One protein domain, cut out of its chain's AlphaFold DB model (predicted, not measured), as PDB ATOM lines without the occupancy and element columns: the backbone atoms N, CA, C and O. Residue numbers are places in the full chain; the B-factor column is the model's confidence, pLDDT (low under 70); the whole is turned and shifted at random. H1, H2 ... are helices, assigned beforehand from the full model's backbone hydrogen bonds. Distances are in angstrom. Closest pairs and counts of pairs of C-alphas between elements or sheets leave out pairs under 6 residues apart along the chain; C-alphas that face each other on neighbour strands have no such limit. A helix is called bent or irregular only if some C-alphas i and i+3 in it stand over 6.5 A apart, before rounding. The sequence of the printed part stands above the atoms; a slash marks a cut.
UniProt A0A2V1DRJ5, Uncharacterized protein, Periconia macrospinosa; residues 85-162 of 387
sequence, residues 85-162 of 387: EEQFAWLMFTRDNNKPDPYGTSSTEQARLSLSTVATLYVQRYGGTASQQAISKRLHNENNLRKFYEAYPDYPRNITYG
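This is residues 85 to 162 of the 387 residues of an uncharacterized protein of Periconia macrospinosa (UniProt A0A2V1DRJ5). Four short helices make a small crossed cluster: H1 runs through the core, and H2, H3 and H4 stand in an arc round one side of it, with H3 between the other two. Past the last residue of H1 the chain goes into a long loop, residues 97 to 114, and the last printed residues come back beside this loop, where residues 106 to 107 and 160 to 161 make a short parallel pairing. The printed part has 78 residues with four named helices, in the order H1, H2, H3, H4 along the chain, and no named strand; the class is all helix. The whole is compact, with a radius of gyration of the C-alphas of 12.2 A, and its rounded outline spans 32 by 26 by 18 A.

Find C-alpha 85 at (-42.098, -4.395, -11.436), where H1 begins; from there residues 85 to 96 run 16.7 A to C-alpha 96 at (-29.539, -15.149, -9.153). Go on to Leu 115 for H2, residues 115 to 126, also of 12 residues, with 15.9 A from first to last C-alpha. H3, residues 132 to 139, is the shortest at 8 residues and 10.6 A. Look last for H4, residues 142 to 151, which covers 14.1 A and ends with C-alpha 151 at (-46.228, -12.904, -11.556). None of the four helices is bent.

Start from H1, the hub, which touches the three other helices, each with a different part of its length. Look first at residues 91 to 95, which alone touch H2; the closest C-alphas are those of Arg 95 and Val 118, 6.2 A apart. H1 and H2 form a helical hairpin, running opposite ways at a steep tilt of 40 degrees. Residues 88 to 92 of H1 alone touch H3, with the C-alphas of Met 92 and Leu 139 closest at 7.5 A; the two lines are only just about perpendicular, at 71 degrees. Residues 85 to 89 alone touch H4, where the closest C-alphas, of Ala 89 and Phe 148, are 6.7 A apart and the lines are about perpendicular at 85 degrees. Now move outward to H2, whose residues 115 to 119 alone touch H3: the C-alphas of Ser 116 and Gln 132 are the closest pair at 5.3 A, and the lines are about perpendicular at 81 degrees. H3 and H4 are close but not clearly touching, with the closest C-alphas, of Leu 139 and Leu 145, 7.2 A apart; they run the same way at a steep tilt of 56 degrees. H2 and H4 are apart. The helix packing is mostly crossed: of the four pairs that touch, 0 are at a shallow tilt. In the backbones of H1, H2, H3 and H4 every O i to N i+4 pair is within hydrogen-bond range.

The two C-alphas farthest apart are those of Gly 128, between H2 and H3, and Gly 162, the last printed residue, at 33.0 A. The C-alphas of the first and last printed residues, Glu 85 and Gly 162, are 28.5 A apart. The link from H1 to H2 is long, with 18 residues whose C-alphas lie 8 to 16 A from the mean of the C-alphas; the links from H2 to H3 and from H3 to H4 are tight, with 5 and 2 residues. The printed part has no cut. The mean pLDDT of the printed part is 91.1, and one residue, Pro 100 in the long link, is under 70.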
ATOM      1  N   GLU A  85     -41.961  -2.940 -11.331       93.50
ATOM      2  CA  GLU A  85     -42.098  -4.395 -11.436       93.50
ATOM      3  C   GLU A  85     -41.045  -4.969 -12.381       93.50
ATOM      4  O   GLU A  85     -40.348  -5.912 -12.014       93.50
ATOM      5  N   GLU A  86     -40.836  -4.337 -13.540       94.56
ATOM      6  CA  GLU A  86     -39.781  -4.737 -14.478       94.56
ATOM      7  C   GLU A  86     -38.389  -4.623 -13.836       94.56
ATOM      8  O   GLU A  86     -37.574  -5.541 -13.924       94.56
ATOM      9  N   GLN A  87     -38.119  -3.519 -13.130       94.94
ATOM     10  CA  GLN A  87     -36.850  -3.319 -12.423       94.94
ATOM     11  C   GLN A  87     -36.621  -4.360 -11.330       94.94
ATOM     12  O   GLN A  87     -35.490  -4.808 -11.130       94.94
ATOM     13  N   PHE A  88     -37.675  -4.724 -10.600       96.12
ATOM     14  CA  PHE A  88     -37.592  -5.735  -9.556       96.12
ATOM     15  C   PHE A  88     -37.371  -7.131 -10.143       96.12
ATOM     16  O   PHE A  88     -36.481  -7.845  -9.682       96.12
ATOM     17  N   ALA A  89     -38.099  -7.482 -11.204       95.25
ATOM     18  CA  ALA A  89     -37.918  -8.741 -11.912       95.25
ATOM     19  C   ALA A  89     -36.496  -8.865 -12.468       95.25
ATOM     20  O   ALA A  89     -35.805  -9.852 -12.221       95.25
ATOM     21  N   TRP A  90     -35.999  -7.811 -13.120       95.12
ATOM     22  CA  TRP A  90     -34.626  -7.774 -13.609       95.12
ATOM     23  C   TRP A  90     -33.593  -7.956 -12.487       95.12
ATOM     24  O   TRP A  90     -32.598  -8.660 -12.680       95.12
ATOM     25  N   LEU A  91     -33.819  -7.360 -11.310       95.94
ATOM     26  CA  LEU A  91     -32.947  -7.540 -10.147       95.94
ATOM     27  C   LEU A  91     -32.923  -8.990  -9.655       95.94
ATOM     28  O   LEU A  91     -31.836  -9.472  -9.336       95.94
ATOM     29  N   MET A  92     -34.074  -9.668  -9.610       95.69
ATOM     30  CA  MET A  92     -34.172 -11.084  -9.230       95.69
ATOM     31  C   MET A  92     -33.370 -11.960 -10.198       95.69
ATOM     32  O   MET A  92     -32.395 -12.589  -9.782       95.69
ATOM     33  N   PHE A  93     -33.673 -11.880 -11.499       93.56
ATOM     34  CA  PHE A  93     -32.975 -12.653 -12.534       93.56
ATOM     35  C   PHE A  93     -31.463 -12.394 -12.540       93.56
ATOM     36  O   PHE A  93     -30.651 -13.315 -12.631       93.56
ATOM     37  N   THR A  94     -31.059 -11.128 -12.406       94.38
ATOM     38  CA  THR A  94     -29.641 -10.749 -12.433       94.38
ATOM     39  C   THR A  94     -28.909 -11.208 -11.176       94.38
ATOM     40  O   THR A  94     -27.799 -11.724 -11.273       94.38
ATOM     41  N   ARG A  95     -29.494 -11.034  -9.982       94.69
ATOM     42  CA  ARG A  95     -28.863 -11.447  -8.716       94.69
ATOM     43  C   ARG A  95     -28.633 -12.948  -8.685       94.69
ATOM     44  O   ARG A  95     -27.570 -13.385  -8.234       94.69
ATOM     45  N   ASP A  96     -29.613 -13.703  -9.158       91.38
ATOM     46  CA  ASP A  96     -29.539 -15.149  -9.153       91.38
ATOM     47  C   ASP A  96     -28.614 -15.700 -10.239       91.38
ATOM     48  O   ASP A  96     -28.136 -16.812 -10.068       91.38
ATOM     49  N   ASN A  97     -28.257 -14.916 -11.267       83.38
ATOM     50  CA  ASN A  97     -27.260 -15.269 -12.292       83.38
ATOM     51  C   ASN A  97     -27.469 -16.678 -12.849       83.38
ATOM     52  O   ASN A  97     -26.555 -17.498 -12.925       83.38
ATOM     53  N   ASN A  98     -28.721 -16.979 -13.155       74.25
ATOM     54  CA  ASN A  98     -29.129 -18.295 -13.581       74.25
ATOM     55  C   ASN A  98     -28.886 -18.389 -15.085       74.25
ATOM     56  O   ASN A  98     -29.625 -17.836 -15.898       74.25
ATOM     57  N   LYS A  99     -27.739 -18.958 -15.444       72.12
ATOM     58  CA  LYS A  99     -27.348 -19.202 -16.830       72.12
ATOM     59  C   LYS A  99     -27.158 -20.707 -17.014       72.12
ATOM     60  O   LYS A  99     -26.657 -21.355 -16.092       72.12
ATOM     61  N   PRO A 100     -27.519 -21.264 -18.184       65.81
ATOM     62  CA  PRO A 100     -28.124 -20.594 -19.345       65.81
ATOM     63  C   PRO A 100     -29.623 -20.285 -19.189       65.81
ATOM     64  O   PRO A 100     -30.143 -19.476 -19.952       65.81
ATOM     65  N   ASP A 101     -30.293 -20.902 -18.214       72.94
ATOM     66  CA  ASP A 101     -31.734 -20.780 -18.011       72.94
ATOM     67  C   ASP A 101     -32.056 -19.802 -16.861       72.94
ATOM     68  O   ASP A 101     -31.819 -20.141 -15.697       72.94
ATOM     69  N   PRO A 102     -32.602 -18.603 -17.150       70.00
ATOM     70  CA  PRO A 102     -32.994 -17.645 -16.121       70.00
ATOM     71  C   PRO A 102     -34.077 -18.187 -15.176       70.00
ATOM     72  O   PRO A 102     -34.165 -17.708 -14.046       70.00
ATOM     73  N   TYR A 103     -34.854 -19.187 -15.600       76.19
ATOM     74  CA  TYR A 103     -35.947 -19.799 -14.839       76.19
ATOM     75  C   TYR A 103     -35.601 -21.204 -14.316       76.19
ATOM     76  O   TYR A 103     -36.423 -21.839 -13.663       76.19
ATOM     77  N   GLY A 104     -34.386 -21.700 -14.559       75.56
ATOM     78  CA  GLY A 104     -34.002 -23.064 -14.197       75.56
ATOM     79  C   GLY A 104     -33.751 -23.230 -12.699       75.56
ATOM     80  O   GLY A 104     -33.220 -22.352 -12.036       75.56
ATOM     81  N   THR A 105     -34.047 -24.380 -12.109       78.50
ATOM     82  CA  THR A 105     -33.748 -24.627 -10.681       78.50
ATOM     83  C   THR A 105     -32.249 -24.742 -10.371       78.50
ATOM     84  O   THR A 105     -31.846 -24.644  -9.209       78.50
ATOM     85  N   SER A 106     -31.413 -24.944 -11.392       76.00
ATOM     86  CA  SER A 106     -29.965 -25.124 -11.279       76.00
ATOM     87  C   SER A 106     -29.200 -24.087 -12.097       76.00
ATOM     88  O   SER A 106     -29.398 -24.001 -13.309       76.00
ATOM     89  N   SER A 107     -28.260 -23.387 -11.459       80.00
ATOM     90  CA  SER A 107     -27.318 -22.508 -12.157       80.00
ATOM     91  C   SER A 107     -25.982 -23.213 -12.367       80.00
ATOM     92  O   SER A 107     -25.451 -23.830 -11.438       80.00
ATOM     93  N   THR A 108     -25.378 -23.065 -13.550       77.12
ATOM     94  CA  THR A 108     -23.977 -23.480 -13.769       77.12
ATOM     95  C   THR A 108     -22.984 -22.588 -13.021       77.12
ATOM     96  O   THR A 108     -21.801 -22.906 -12.916       77.12
ATOM     97  N   GLU A 109     -23.450 -21.449 -12.515       84.00
ATOM     98  CA  GLU A 109     -22.643 -20.490 -11.777       84.00
ATOM     99  C   GLU A 109     -22.434 -20.944 -10.330       84.00
ATOM    100  O   GLU A 109     -23.292 -21.564  -9.699       84.00
ATOM    101  N   GLN A 110     -21.275 -20.593  -9.777       84.25
ATOM    102  CA  GLN A 110     -20.865 -21.045  -8.443       84.25
ATOM    103  C   GLN A 110     -21.618 -20.344  -7.300       84.25
ATOM    104  O   GLN A 110     -21.568 -20.796  -6.158       84.25
ATOM    105  N   ALA A 111     -22.226 -19.183  -7.565       88.19
ATOM    106  CA  ALA A 111     -22.937 -18.388  -6.568       88.19
ATOM    107  C   ALA A 111     -23.758 -17.255  -7.202       88.19
ATOM    108  O   ALA A 111     -23.465 -16.783  -8.300       88.19
ATOM    109  N   ARG A 112     -24.701 -16.721  -6.418       92.69
ATOM    110  CA  ARG A 112     -25.384 -15.444  -6.684       92.69
ATOM    111  C   ARG A 112     -24.395 -14.286  -6.868       92.69
ATOM    112  O   ARG A 112     -23.481 -14.116  -6.053       92.69
ATOM    113  N   LEU A 113     -24.658 -13.385  -7.818       93.69
ATOM    114  CA  LEU A 113     -23.831 -12.192  -8.072       93.69
ATOM    115  C   LEU A 113     -23.874 -11.194  -6.925       93.69
ATOM    116  O   LEU A 113     -24.956 -10.752  -6.558       93.69
ATOM    117  N   SER A 114     -22.726 -10.800  -6.372       95.88
ATOM    118  CA  SER A 114     -22.673  -9.909  -5.203       95.88
ATOM    119  C   SER A 114     -23.537  -8.645  -5.364       95.88
ATOM    120  O   SER A 114     -23.666  -8.101  -6.460       95.88
ATOM    121  N   LEU A 115     -24.126  -8.149  -4.268       96.38
ATOM    122  CA  LEU A 115     -25.033  -6.994  -4.325       96.38
ATOM    123  C   LEU A 115     -24.359  -5.727  -4.883       96.38
ATOM    124  O   LEU A 115     -25.041  -4.897  -5.479       96.38
ATOM    125  N   SER A 116     -23.044  -5.573  -4.704       96.75
ATOM    126  CA  SER A 116     -22.285  -4.475  -5.312       96.75
ATOM    127  C   SER A 116     -22.236  -4.614  -6.834       96.75
ATOM    128  O   SER A 116     -22.546  -3.655  -7.534       96.75
ATOM    129  N   THR A 117     -21.951  -5.815  -7.347       96.25
ATOM    130  CA  THR A 117     -21.999  -6.112  -8.787       96.25
ATOM    131  C   THR A 117     -23.388  -5.847  -9.365       96.25
ATOM    132  O   THR A 117     -23.510  -5.190 -10.395       96.25
ATOM    133  N   VAL A 118     -24.445  -6.298  -8.681       96.94
ATOM    134  CA  VAL A 118     -25.833  -6.071  -9.118       96.94
ATOM    135  C   VAL A 118     -26.170  -4.578  -9.145       96.94
ATOM    136  O   VAL A 118     -26.807  -4.124 -10.089       96.94
ATOM    137  N   ALA A 119     -25.714  -3.791  -8.164       96.94
ATOM    138  CA  ALA A 119     -25.915  -2.342  -8.154       96.94
ATOM    139  C   ALA A 119     -25.229  -1.648  -9.345       96.94
ATOM    140  O   ALA A 119     -25.835  -0.781  -9.973       96.94
ATOM    141  N   THR A 120     -24.006  -2.057  -9.702       96.38
ATOM    142  CA  THR A 120     -23.311  -1.547 -10.896       96.38
ATOM    143  C   THR A 120     -24.080  -1.873 -12.175       96.38
ATOM    144  O   THR A 120     -24.322  -0.977 -12.982       96.38
ATOM    145  N   LEU A 121     -24.524  -3.124 -12.337       95.81
ATOM    146  CA  LEU A 121     -25.316  -3.540 -13.500       95.81
ATOM    147  C   LEU A 121     -26.662  -2.802 -13.562       95.81
ATOM    148  O   LEU A 121     -27.115  -2.424 -14.639       95.81
ATOM    149  N   TYR A 122     -27.285  -2.553 -12.408       96.19
ATOM    150  CA  TYR A 122     -28.537  -1.808 -12.316       96.19
ATOM    151  C   TYR A 122     -28.366  -0.366 -12.809       96.19
ATOM    152  O   TYR A 122     -29.165   0.105 -13.617       96.19
ATOM    153  N   VAL A 123     -27.312   0.324 -12.356       95.56
ATOM    154  CA  VAL A 123     -26.978   1.686 -12.809       95.56
ATOM    155  C   VAL A 123     -26.659   1.702 -14.302       95.56
ATOM    156  O   VAL A 123     -27.083   2.617 -15.002       95.56
ATOM    157  N   GLN A 124     -25.968   0.682 -14.811       94.12
ATOM    158  CA  GLN A 124     -25.673   0.570 -16.238       94.12
ATOM    159  C   GLN A 124     -26.945   0.410 -17.086       94.12
ATOM    160  O   GLN A 124     -27.031   1.006 -18.156       94.12
ATOM    161  N   ARG A 125     -27.932  -0.368 -16.620       94.31
ATOM    162  CA  ARG A 125     -29.177  -0.631 -17.362       94.31
ATOM    163  C   ARG A 125     -30.197   0.503 -17.259       94.31
ATOM    164  O   ARG A 125     -30.774   0.890 -18.267       94.31
ATOM    165  N   TYR A 126     -30.446   1.007 -16.052       92.88
ATOM    166  CA  TYR A 126     -31.534   1.957 -15.777       92.88
ATOM    167  C   TYR A 126     -31.056   3.400 -15.554       92.88
ATOM    168  O   TYR A 126     -31.874   4.302 -15.348       92.88
ATOM    169  N   GLY A 127     -29.741   3.632 -15.582       90.94
ATOM    170  CA  GLY A 127     -29.133   4.919 -15.264       90.94
ATOM    171  C   GLY A 127     -29.268   5.310 -13.787       90.94
ATOM    172  O   GLY A 127     -29.762   4.563 -12.938       90.94
ATOM    173  N   GLY A 128     -28.846   6.536 -13.475       90.94
ATOM    174  CA  GLY A 128     -28.953   7.120 -12.137       90.94
ATOM    175  C   GLY A 128     -27.948   6.558 -11.131       90.94
ATOM    176  O   GLY A 128     -26.855   6.133 -11.487       90.94
ATOM    177  N   THR A 129     -28.309   6.594  -9.849       91.50
ATOM    178  CA  THR A 129     -27.481   6.088  -8.750       91.50
ATOM    179  C   THR A 129     -28.263   5.049  -7.953       91.50
ATOM    180  O   THR A 129     -29.403   5.273  -7.545       91.50
ATOM    181  N   ALA A 130     -27.657   3.884  -7.730       94.25
ATOM    182  CA  ALA A 130     -28.208   2.843  -6.872       94.25
ATOM    183  C   ALA A 130     -27.113   2.344  -5.933       94.25
ATOM    184  O   ALA A 130     -26.068   1.868  -6.374       94.25
ATOM    185  N   SER A 131     -27.340   2.468  -4.625       96.00
ATOM    186  CA  SER A 131     -26.424   1.927  -3.625       96.00
ATOM    187  C   SER A 131     -26.696   0.441  -3.392       96.00
ATOM    188  O   SER A 131     -27.827  -0.033  -3.529       96.00
ATOM    189  N   GLN A 132     -25.675  -0.294  -2.951       97.31
ATOM    190  CA  GLN A 132     -25.818  -1.692  -2.536       97.31
ATOM    191  C   GLN A 132     -26.933  -1.868  -1.486       97.31
ATOM    192  O   GLN A 132     -27.703  -2.827  -1.542       97.31
ATOM    193  N   GLN A 133     -27.046  -0.926  -0.544       96.75
ATOM    194  CA  GLN A 133     -28.087  -0.929   0.485       96.75
ATOM    195  C   GLN A 133     -29.485  -0.731  -0.113       96.75
ATOM    196  O   GLN A 133     -30.422  -1.409   0.303       96.75
ATOM    197  N   ALA A 134     -29.628   0.147  -1.111       96.00
ATOM    198  CA  ALA A 134     -30.897   0.358  -1.800       96.00
ATOM    199  C   ALA A 134     -31.346  -0.901  -2.556       96.00
ATOM    200  O   ALA A 134     -32.510  -1.286  -2.452       96.00
ATOM    201  N   ILE A 135     -30.425  -1.577  -3.252       97.19
ATOM    202  CA  ILE A 135     -30.708  -2.859  -3.915       97.19
ATOM    203  C   ILE A 135     -31.102  -3.927  -2.892       97.19
ATOM    204  O   ILE A 135     -32.118  -4.595  -3.065       97.19
ATOM    205  N   SER A 136     -30.353  -4.039  -1.790       96.94
ATOM    206  CA  SER A 136     -30.672  -4.974  -0.708       96.94
ATOM    207  C   SER A 136     -32.076  -4.738  -0.148       96.94
ATOM    208  O   SER A 136     -32.862  -5.674  -0.048       96.94
ATOM    209  N   LYS A 137     -32.429  -3.483   0.161       96.94
ATOM    210  CA  LYS A 137     -33.745  -3.129   0.710       96.94
ATOM    211  C   LYS A 137     -34.886  -3.472  -0.250       96.94
ATOM    212  O   LYS A 137     -35.955  -3.865   0.201       96.94
ATOM    213  N   ARG A 138     -34.665  -3.332  -1.561       94.81
ATOM    214  CA  ARG A 138     -35.642  -3.742  -2.578       94.81
ATOM    215  C   ARG A 138     -35.817  -5.257  -2.584       94.81
ATOM    216  O   ARG A 138     -36.950  -5.704  -2.476       94.81
ATOM    217  N   LEU A 139     -34.716  -6.012  -2.656       95.38
ATOM    218  CA  LEU A 139     -34.719  -7.482  -2.712       95.38
ATOM    219  C   LEU A 139     -35.293  -8.145  -1.451       95.38
ATOM    220  O   LEU A 139     -35.915  -9.188  -1.566       95.38
ATOM    221  N   HIS A 140     -35.116  -7.550  -0.269       95.38
ATOM    222  CA  HIS A 140     -35.642  -8.094   0.993       95.38
ATOM    223  C   HIS A 140     -37.073  -7.643   1.316       95.38
ATOM    224  O   HIS A 140     -37.593  -7.979   2.376       95.38
ATOM    225  N   ASN A 141     -37.719  -6.852   0.455       96.06
ATOM    226  CA  ASN A 141     -39.104  -6.467   0.688       96.06
ATOM    227  C   ASN A 141     -40.028  -7.648   0.355       96.06
ATOM    228  O   ASN A 141     -40.253  -7.949  -0.818       96.06
ATOM    229  N   GLU A 142     -40.581  -8.285   1.389       94.06
ATOM    230  CA  GLU A 142     -41.464  -9.455   1.279       94.06
ATOM    231  C   GLU A 142     -42.657  -9.219   0.347       94.06
ATOM    232  O   GLU A 142     -43.018 -10.103  -0.426       94.06
ATOM    233  N   ASN A 143     -43.222  -8.009   0.342       96.38
ATOM    234  CA  ASN A 143     -44.344  -7.681  -0.538       96.38
ATOM    235  C   ASN A 143     -43.940  -7.703  -2.016       96.38
ATOM    236  O   ASN A 143     -44.719  -8.143  -2.857       96.38
ATOM    237  N   ASN A 144     -42.728  -7.243  -2.336       95.06
ATOM    238  CA  ASN A 144     -42.224  -7.267  -3.709       95.06
ATOM    239  C   ASN A 144     -41.877  -8.693  -4.137       95.06
ATOM    240  O   ASN A 144     -42.203  -9.088  -5.251       95.06
ATOM    241  N   LEU A 145     -41.264  -9.474  -3.240       95.88
ATOM    242  CA  LEU A 145     -40.977 -10.890  -3.470       95.88
ATOM    243  C   LEU A 145     -42.258 -11.687  -3.727       95.88
ATOM    244  O   LEU A 145     -42.318 -12.431  -4.699       95.88
ATOM    245  N   ARG A 146     -43.295 -11.503  -2.898       96.44
ATOM    246  CA  ARG A 146     -44.587 -12.181  -3.071       96.44
ATOM    247  C   ARG A 146     -45.204 -11.861  -4.433       96.44
ATOM    248  O   ARG A 146     -45.491 -12.785  -5.182       96.44
ATOM    249  N   LYS A 147     -45.307 -10.572  -4.785       96.50
ATOM    250  CA  LYS A 147     -45.813 -10.129  -6.096       96.50
ATOM    251  C   LYS A 147     -45.006 -10.698  -7.261       96.50
ATOM    252  O   LYS A 147     -45.567 -11.054  -8.289       96.50
ATOM    253  N   PHE A 148     -43.689 -10.790  -7.107       96.31
ATOM    254  CA  PHE A 148     -42.828 -11.379  -8.124       96.31
ATOM    255  C   PHE A 148     -43.110 -12.872  -8.314       96.31
ATOM    256  O   PHE A 148     -43.282 -13.297  -9.447       96.31
ATOM    257  N   TYR A 149     -43.226 -13.663  -7.245       96.06
ATOM    258  CA  TYR A 149     -43.560 -15.088  -7.377       96.06
ATOM    259  C   TYR A 149     -44.992 -15.334  -7.868       96.06
ATOM    260  O   TYR A 149     -45.240 -16.350  -8.505       96.06
ATOM    261  N   GLU A 150     -45.928 -14.424  -7.591       96.44
ATOM    262  CA  GLU A 150     -47.274 -14.454  -8.181       96.44
ATOM    263  C   GLU A 150     -47.226 -14.189  -9.696       96.44
ATOM    264  O   GLU A 150     -47.910 -14.866 -10.458       96.44
ATOM    265  N   ALA A 151     -46.392 -13.242 -10.140       96.06
ATOM    266  CA  ALA A 151     -46.228 -12.904 -11.556       96.06
ATOM    267  C   ALA A 151     -45.368 -13.914 -12.341       96.06
ATOM    268  O   ALA A 151     -45.538 -14.054 -13.550       96.06
ATOM    269  N   TYR A 152     -44.446 -14.606 -11.668       94.31
ATOM    270  CA  TYR A 152     -43.540 -15.600 -12.248       94.31
ATOM    271  C   TYR A 152     -43.647 -16.925 -11.474       94.31
ATOM    272  O   TYR A 152     -42.724 -17.276 -10.733       94.31
ATOM    273  N   PRO A 153     -44.764 -17.666 -11.620       94.88
ATOM    274  CA  PRO A 153     -45.010 -18.892 -10.856       94.88
ATOM    275  C   PRO A 153     -43.989 -19.999 -11.148       94.88
ATOM    276  O   PRO A 153     -43.659 -20.769 -10.246       94.88
ATOM    277  N   ASP A 154     -43.436 -20.031 -12.363       91.12
ATOM    278  CA  ASP A 154     -42.410 -20.999 -12.776       91.12
ATOM    279  C   ASP A 154     -41.014 -20.665 -12.229       91.12
ATOM    280  O   ASP A 154     -40.082 -21.457 -12.358       91.12
ATOM    281  N   TYR A 155     -40.833 -19.488 -11.616       92.81
ATOM    282  CA  TYR A 155     -39.531 -19.098 -11.096       92.81
ATOM    283  C   TYR A 155     -39.186 -19.877  -9.817       92.81
ATOM    284  O   TYR A 155     -39.948 -19.863  -8.841       92.81
ATOM    285  N   PRO A 156     -38.006 -20.513  -9.749       92.25
ATOM    286  CA  PRO A 156     -37.617 -21.322  -8.608       92.25
ATOM    287  C   PRO A 156     -37.410 -20.458  -7.366       92.25
ATOM    288  O   PRO A 156     -36.594 -19.538  -7.332       92.25
ATOM    289  N   ARG A 157     -38.108 -20.808  -6.283       92.56
ATOM    290  CA  ARG A 157     -37.935 -20.149  -4.975       92.56
ATOM    291  C   ARG A 157     -36.572 -20.450  -4.348       92.56
ATOM    292  O   ARG A 157     -36.039 -19.637  -3.598       92.56
ATOM    293  N   ASN A 158     -36.016 -21.618  -4.672       89.81
ATOM    294  CA  ASN A 158     -34.706 -22.074  -4.235       89.81
ATOM    295  C   ASN A 158     -33.883 -22.455  -5.465       89.81
ATOM    296  O   ASN A 158     -34.220 -23.412  -6.155       89.81
ATOM    297  N   ILE A 159     -32.807 -21.711  -5.723       88.69
ATOM    298  CA  ILE A 159     -31.869 -21.999  -6.811       88.69
ATOM    299  C   ILE A 159     -30.650 -22.688  -6.216       88.69
ATOM    300  O   ILE A 159     -30.007 -22.160  -5.302       88.69
ATOM    301  N   THR A 160     -30.333 -23.867  -6.740       87.44
ATOM    302  CA  THR A 160     -29.118 -24.588  -6.377       87.44
ATOM    303  C   THR A 160     -27.972 -24.090  -7.248       87.44
ATOM    304  O   THR A 160     -28.001 -24.200  -8.474       87.44
ATOM    305  N   TYR A 161     -26.956 -23.522  -6.604       87.00
ATOM    306  CA  TYR A 161     -25.734 -23.075  -7.266       87.00
ATOM    307  C   TYR A 161     -24.731 -24.214  -7.369       87.00
ATOM    308  O   TYR A 161     -24.646 -25.053  -6.466       87.00
ATOM    309  N   GLY A 162     -23.944 -24.212  -8.446       83.56
ATOM    310  CA  GLY A 162     -22.832 -25.138  -8.599       83.56
ATOM    311  C   GLY A 162     -21.892 -25.062  -7.396       83.56
ATOM    312  O   GLY A 162     -21.652 -23.986  -6.843       83.56
TER     313      GLY A 162